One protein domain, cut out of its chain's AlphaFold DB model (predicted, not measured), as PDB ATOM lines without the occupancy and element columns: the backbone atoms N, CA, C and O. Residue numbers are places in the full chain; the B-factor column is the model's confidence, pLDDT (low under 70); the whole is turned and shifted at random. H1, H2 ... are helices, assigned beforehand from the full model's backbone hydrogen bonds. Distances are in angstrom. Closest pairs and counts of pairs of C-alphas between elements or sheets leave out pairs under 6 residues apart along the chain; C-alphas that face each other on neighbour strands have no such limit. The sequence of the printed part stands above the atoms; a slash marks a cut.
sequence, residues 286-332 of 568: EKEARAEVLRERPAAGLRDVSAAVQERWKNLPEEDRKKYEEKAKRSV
ATOM      1  N   GLU A 286     -46.961 -46.823  -3.659       87.00
ATOM      2  CA  GLU A 286     -48.036 -47.400  -4.471       87.00
ATOM      3  C   GLU A 286     -49.403 -46.842  -4.056       87.00
ATOM      4  O   GLU A 286     -50.243 -46.556  -4.902       87.00
ATOM      5  N   LYS A 287     -49.627 -46.628  -2.755       83.94
ATOM      6  CA  LYS A 287     -50.875 -46.053  -2.241       83.94
ATOM      7  C   LYS A 287     -51.080 -44.597  -2.681       83.94
ATOM      8  O   LYS A 287     -52.202 -44.245  -3.040       83.94
ATOM      9  N   GLU A 288     -50.034 -43.772  -2.626       85.81
ATOM     10  CA  GLU A 288     -50.079 -42.358  -3.032       85.81
ATOM     11  C   GLU A 288     -50.149 -42.237  -4.571       85.81
ATOM     12  O   GLU A 288     -51.061 -41.611  -5.109       85.81
ATOM     13  N   ALA A 289     -49.275 -42.943  -5.292       84.94
ATOM     14  CA  ALA A 289     -49.198 -42.935  -6.750       84.94
ATOM     15  C   ALA A 289     -50.438 -43.541  -7.424       84.94
ATOM     16  O   ALA A 289     -50.870 -43.060  -8.468       84.94
ATOM     17  N   ARG A 290     -51.068 -44.565  -6.834       84.38
ATOM     18  CA  ARG A 290     -52.312 -45.142  -7.369       84.38
ATOM     19  C   ARG A 290     -53.477 -44.162  -7.307       84.38
ATOM     20  O   ARG A 290     -54.305 -44.167  -8.215       84.38
ATOM     21  N   ALA A 291     -53.562 -43.344  -6.257       83.00
ATOM     22  CA  ALA A 291     -54.585 -42.306  -6.166       83.00
ATOM     23  C   ALA A 291     -54.397 -41.253  -7.269       83.00
ATOM     24  O   ALA A 291     -55.371 -40.825  -7.883       83.00
ATOM     25  N   GLU A 292     -53.144 -40.917  -7.565       83.50
ATOM     26  CA  GLU A 292     -52.785 -39.958  -8.604       83.50
ATOM     27  C   GLU A 292     -53.037 -40.496 -10.021       83.50
ATOM     28  O   GLU A 292     -53.695 -39.846 -10.830       83.50
ATOM     29  N   VAL A 293     -52.638 -41.739 -10.306       84.88
ATOM     30  CA  VAL A 293     -52.899 -42.390 -11.602       84.88
ATOM     31  C   VAL A 293     -54.402 -42.556 -11.853       84.88
ATOM     32  O   VAL A 293     -54.860 -42.377 -12.979       84.88
ATOM     33  N   LEU A 294     -55.199 -42.845 -10.817       81.88
ATOM     34  CA  LEU A 294     -56.663 -42.908 -10.931       81.88
ATOM     35  C   LEU A 294     -57.310 -41.529 -11.128       81.88
ATOM     36  O   LEU A 294     -58.378 -41.447 -11.732       81.88
ATOM     37  N   ARG A 295     -56.676 -40.456 -10.641       83.75
ATOM     38  CA  ARG A 295     -57.110 -39.070 -10.872       83.75
ATOM     39  C   ARG A 295     -56.853 -38.642 -12.317       83.75
ATOM     40  O   ARG A 295     -57.697 -37.973 -12.904       83.75
ATOM     41  N   GLU A 296     -55.723 -39.050 -12.887       81.56
ATOM     42  CA  GLU A 296     -55.352 -38.766 -14.278       81.56
ATOM     43  C   GLU A 296     -56.099 -39.655 -15.287       81.56
ATOM     44  O   GLU A 296     -56.482 -39.197 -16.362       81.56
ATOM     45  N   ARG A 297     -56.321 -40.935 -14.954       82.75
ATOM     46  CA  ARG A 297     -56.957 -41.929 -15.834       82.75
ATOM     47  C   ARG A 297     -58.114 -42.648 -15.129       82.75
ATOM     48  O   ARG A 297     -57.997 -43.826 -14.788       82.75
ATOM     49  N   PRO A 298     -59.274 -41.991 -14.965       77.38
ATOM     50  CA  PRO A 298     -60.405 -42.554 -14.223       77.38
ATOM     51  C   PRO A 298     -61.065 -43.777 -14.891       77.38
ATOM     52  O   PRO A 298     -61.816 -44.490 -14.231       77.38
ATOM     53  N   ALA A 299     -60.797 -44.033 -16.179       77.62
ATOM     54  CA  ALA A 299     -61.338 -45.167 -16.939       77.62
ATOM     55  C   ALA A 299     -60.335 -46.322 -17.161       77.62
ATOM     56  O   ALA A 299     -60.685 -47.303 -17.816       77.62
ATOM     57  N   ALA A 300     -59.099 -46.213 -16.655       77.56
ATOM     58  CA  ALA A 300     -58.066 -47.232 -16.849       77.56
ATOM     59  C   ALA A 300     -58.352 -48.516 -16.051       77.56
ATOM     60  O   ALA A 300     -58.865 -48.474 -14.929       77.56
ATOM     61  N   GLY A 301     -58.000 -49.669 -16.629       78.56
ATOM     62  CA  GLY A 301     -58.148 -50.965 -15.976       78.56
ATOM     63  C   GLY A 301     -57.159 -51.146 -14.822       78.56
ATOM     64  O   GLY A 301     -56.107 -50.514 -14.767       78.56
ATOM     65  N   LEU A 302     -57.465 -52.059 -13.894       76.19
ATOM     66  CA  LEU A 302     -56.623 -52.333 -12.719       76.19
ATOM     67  C   LEU A 302     -55.167 -52.667 -13.092       76.19
ATOM     68  O   LEU A 302     -54.244 -52.221 -12.417       76.19
ATOM     69  N   ARG A 303     -54.974 -53.438 -14.169       77.94
ATOM     70  CA  ARG A 303     -53.647 -53.827 -14.661       77.94
ATOM     71  C   ARG A 303     -52.861 -52.626 -15.182       77.94
ATOM     72  O   ARG A 303     -51.687 -52.505 -14.856       77.94
ATOM     73  N   ASP A 304     -53.524 -51.712 -15.883       81.69
ATOM     74  CA  ASP A 304     -52.901 -50.508 -16.444       81.69
ATOM     75  C   ASP A 304     -52.511 -49.522 -15.340       81.69
ATOM     76  O   ASP A 304     -51.439 -48.924 -15.376       81.69
ATOM     77  N   VAL A 305     -53.358 -49.393 -14.313       83.25
ATOM     78  CA  VAL A 305     -53.073 -48.565 -13.133       83.25
ATOM     79  C   VAL A 305     -51.892 -49.135 -12.347       83.25
ATOM     80  O   VAL A 305     -50.991 -48.389 -11.978       83.25
ATOM     81  N   SER A 306     -51.859 -50.448 -12.110       84.25
ATOM     82  CA  SER A 306     -50.733 -51.095 -11.426       84.25
ATOM     83  C   SER A 306     -49.430 -51.009 -12.227       84.25
ATOM     84  O   SER A 306     -48.389 -50.727 -11.639       84.25
ATOM     85  N   ALA A 307     -49.483 -51.181 -13.552       86.81
ATOM     86  CA  ALA A 307     -48.322 -51.032 -14.428       86.81
ATOM     87  C   ALA A 307     -47.773 -49.596 -14.403       86.81
ATOM     88  O   ALA A 307     -46.579 -49.404 -14.182       86.81
ATOM     89  N   ALA A 308     -48.647 -48.589 -14.514       85.62
ATOM     90  CA  ALA A 308     -48.258 -47.180 -14.455       85.62
ATOM     91  C   ALA A 308     -47.650 -46.790 -13.096       85.62
ATOM     92  O   ALA A 308     -46.687 -46.031 -13.031       85.62
ATOM     93  N   VAL A 309     -48.180 -47.324 -11.991       88.75
ATOM     94  CA  VAL A 309     -47.615 -47.087 -10.653       88.75
ATOM     95  C   VAL A 309     -46.241 -47.746 -10.501       88.75
ATOM     96  O   VAL A 309     -45.331 -47.144  -9.931       88.75
ATOM     97  N   GLN A 310     -46.060 -48.956 -11.036       85.81
ATOM     98  CA  GLN A 310     -44.777 -49.655 -10.993       85.81
ATOM     99  C   GLN A 310     -43.714 -48.963 -11.859       85.81
ATOM    100  O   GLN A 310     -42.556 -48.880 -11.456       85.81
ATOM    101  N   GLU A 311     -44.101 -48.436 -13.018       88.44
ATOM    102  CA  GLU A 311     -43.238 -47.629 -13.882       88.44
ATOM    103  C   GLU A 311     -42.810 -46.326 -13.191       88.44
ATOM    104  O   GLU A 311     -41.622 -46.008 -13.146       88.44
ATOM    105  N   ARG A 312     -43.748 -45.630 -12.533       87.50
ATOM    106  CA  ARG A 312     -43.445 -44.431 -11.734       87.50
ATOM    107  C   ARG A 312     -42.520 -44.712 -10.548       87.50
ATOM    108  O   ARG A 312     -41.733 -43.845 -10.199       87.50
ATOM    109  N   TRP A 313     -42.582 -45.900  -9.941       87.62
ATOM    110  CA  TRP A 313     -41.649 -46.295  -8.876       87.62
ATOM    111  C   TRP A 313     -40.238 -46.578  -9.409       87.62
ATOM    112  O   TRP A 313     -39.257 -46.243  -8.752       87.62
ATOM    113  N   LYS A 314     -40.126 -47.187 -10.599       86.75
ATOM    114  CA  LYS A 314     -38.834 -47.480 -11.244       86.75
ATOM    115  C   LYS A 314     -38.106 -46.214 -11.696       86.75
ATOM    116  O   LYS A 314     -36.889 -46.162 -11.585       86.75
ATOM    117  N   ASN A 315     -38.853 -45.214 -12.158       87.38
ATOM    118  CA  ASN A 315     -38.317 -43.944 -12.656       87.38
ATOM    119  C   ASN A 315     -38.244 -42.850 -11.573       87.38
ATOM    120  O   ASN A 315     -38.045 -41.680 -11.894       87.38
ATOM    121  N   LEU A 316     -38.449 -43.203 -10.301       88.62
ATOM    122  CA  LEU A 316     -38.421 -42.250  -9.195       88.62
ATOM    123  C   LEU A 316     -36.963 -41.875  -8.856       88.62
ATOM    124  O   LEU A 316     -36.150 -42.788  -8.681       88.62
ATOM    125  N   PRO A 317     -36.622 -40.579  -8.713       89.81
ATOM    126  CA  PRO A 317     -35.278 -40.170  -8.320       89.81
ATOM    127  C   PRO A 317     -34.930 -40.694  -6.920       89.81
ATOM    128  O   PRO A 317     -35.797 -40.855  -6.054       89.81
ATOM    129  N   GLU A 318     -33.642 -40.952  -6.686       83.19
ATOM    130  CA  GLU A 318     -33.153 -41.559  -5.440       83.19
ATOM    131  C   GLU A 318     -33.501 -40.729  -4.193       83.19
ATOM    132  O   GLU A 318     -33.772 -41.289  -3.130       83.19
ATOM    133  N   GLU A 319     -33.591 -39.404  -4.331       85.94
ATOM    134  CA  GLU A 319     -33.984 -38.481  -3.260       85.94
ATOM    135  C   GLU A 319     -35.426 -38.718  -2.778       85.94
ATOM    136  O   GLU A 319     -35.688 -38.836  -1.575       85.94
ATOM    137  N   ASP A 320     -36.366 -38.871  -3.712       85.81
ATOM    138  CA  ASP A 320     -37.761 -39.164  -3.389       85.81
ATOM    139  C   ASP A 320     -37.932 -40.600  -2.905       85.81
ATOM    140  O   ASP A 320     -38.732 -40.865  -2.004       85.81
ATOM    141  N   ARG A 321     -37.152 -41.543  -3.434       87.25
ATOM    142  CA  ARG A 321     -37.146 -42.926  -2.945       87.25
ATOM    143  C   ARG A 321     -36.701 -42.998  -1.483       87.25
ATOM    144  O   ARG A 321     -37.384 -43.626  -0.668       87.25
ATOM    145  N   LYS A 322     -35.640 -42.268  -1.126       89.50
ATOM    146  CA  LYS A 322     -35.130 -42.150   0.247       89.50
ATOM    147  C   LYS A 322     -36.173 -41.559   1.202       89.50
ATOM    148  O   LYS A 322     -36.322 -42.030   2.328       89.50
ATOM    149  N   LYS A 323     -36.995 -40.611   0.740       92.44
ATOM    150  CA  LYS A 323     -38.134 -40.073   1.509       92.44
ATOM    151  C   LYS A 323     -39.158 -41.154   1.882       92.44
ATOM    152  O   LYS A 323     -39.686 -41.133   2.996       92.44
ATOM    153  N   TYR A 324     -39.454 -42.105   0.994       89.19
ATOM    154  CA  TYR A 324     -40.360 -43.221   1.314       89.19
ATOM    155  C   TYR A 324     -39.709 -44.272   2.219       89.19
ATOM    156  O   TYR A 324     -40.398 -44.860   3.054       89.19
ATOM    157  N   GLU A 325     -38.396 -44.468   2.114       89.50
ATOM    158  CA  GLU A 325     -37.627 -45.329   3.021       89.50
ATOM    159  C   GLU A 325     -37.618 -44.777   4.452       89.50
ATOM    160  O   GLU A 325     -37.913 -45.508   5.401       89.50
ATOM    161  N   GLU A 326     -37.410 -43.470   4.619       90.75
ATOM    162  CA  GLU A 326     -37.512 -42.809   5.922       90.75
ATOM    163  C   GLU A 326     -38.936 -42.863   6.496       90.75
ATOM    164  O   GLU A 326     -39.115 -43.143   7.684       90.75
ATOM    165  N   LYS A 327     -39.969 -42.645   5.666       88.06
ATOM    166  CA  LYS A 327     -41.377 -42.792   6.083       88.06
ATOM    167  C   LYS A 327     -41.676 -44.220   6.565       88.06
ATOM    168  O   LYS A 327     -42.340 -44.387   7.589       88.06
ATOM    169  N   ALA A 328     -41.186 -45.237   5.855       88.88
ATOM    170  CA  ALA A 328     -41.361 -46.635   6.242       88.88
ATOM    171  C   ALA A 328     -40.639 -46.943   7.559       88.88
ATOM    172  O   ALA A 328     -41.248 -47.512   8.465       88.88
ATOM    173  N   LYS A 329     -39.391 -46.481   7.716       89.94
ATOM    174  CA  LYS A 329     -38.610 -46.634   8.952       89.94
ATOM    175  C   LYS A 329     -39.332 -46.034  10.163       89.94
ATOM    176  O   LYS A 329     -39.521 -46.722  11.163       89.94
ATOM    177  N   ARG A 330     -39.857 -44.807  10.042       87.75
ATOM    178  CA  ARG A 330     -40.661 -44.161  11.101       87.75
ATOM    179  C   ARG A 330     -41.937 -44.944  11.428       87.75
ATOM    180  O   ARG A 330     -42.337 -45.024  12.589       87.75
ATOM    181  N   SER A 331     -42.585 -45.542  10.424       82.31
ATOM    182  CA  SER A 331     -43.772 -46.383  10.635       82.31
ATOM    183  C   SER A 331     -43.447 -47.682  11.380       82.31
ATOM    184  O   SER A 331     -44.274 -48.126  12.177       82.31
ATOM    185  N   VAL A 332     -42.281 -48.287  11.127       85.31
ATOM    186  CA  VAL A 332     -41.788 -49.476  11.847       85.31
ATOM    187  C   VAL A 332     -41.468 -49.119  13.298       85.31
ATOM    188  O   VAL A 332     -41.984 -49.758  14.208       85.31
TER     189      VAL A 332
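AT A GLANCE: This is residues 286 to 332 of the 568 residues of the protein "PMS1 protein homolog 1-like" of Kryptolebias marmoratus (UniProt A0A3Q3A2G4). The longest helix, H3, makes a free arm beyond a V of two helices, H1 and H2; its residues 318 to 320 and 322 to 332 stick out from the rest. H1 and H2 meet near the beginning of H1 and spread apart toward their link, residues 297 to 301, which spans the open end of the V; after H2 the chain turns a corner into H3. The printed part has 47 residues with three named helices, in the order H1, H2, H3, and no named strand; the class is all helix. The whole is loose, with a radius of gyration of the C-alphas of 12.1 A, and elongated, spanning 34 by 20 by 15 A.

IN THESE COORDINATES: H3 covers residues 318 to 332, 20.9 A from first to last C-alpha, and ends with C-alpha 332 at (-41.788, -49.476, 11.847). H2 covers residues 302 to 314, 18.5 A long, with C-alpha 302 at (-56.623, -52.333, -12.719). H1 covers residues 286 to 296, 15.0 A long, and begins with C-alpha 286 at (-48.036, -47.400, -4.471).

HOW THE PARTS SIT: H3 touches no helix. H2 and H3 are apart, but only just, with their closest C-alphas 8.2 A apart. H1 and H3 are apart. H1 and H2 touch, the closest C-alphas being those of Ala 289 and Val 309, 5.9 A apart. They run opposite ways at a steep tilt of 63 degrees. Every O i to N i+4 pair is within hydrogen-bond range in H2 and H3; in H1 it is 6 of 7.

THE WHOLE: The two C-alphas farthest apart, those of Ala 299 and Val 332, are 35.1 A apart. The printed part has no cut. Both links, H1 to H2 and H2 to H3, are tight. The mean pLDDT of the printed part is 85.1, and no printed residue is under 70.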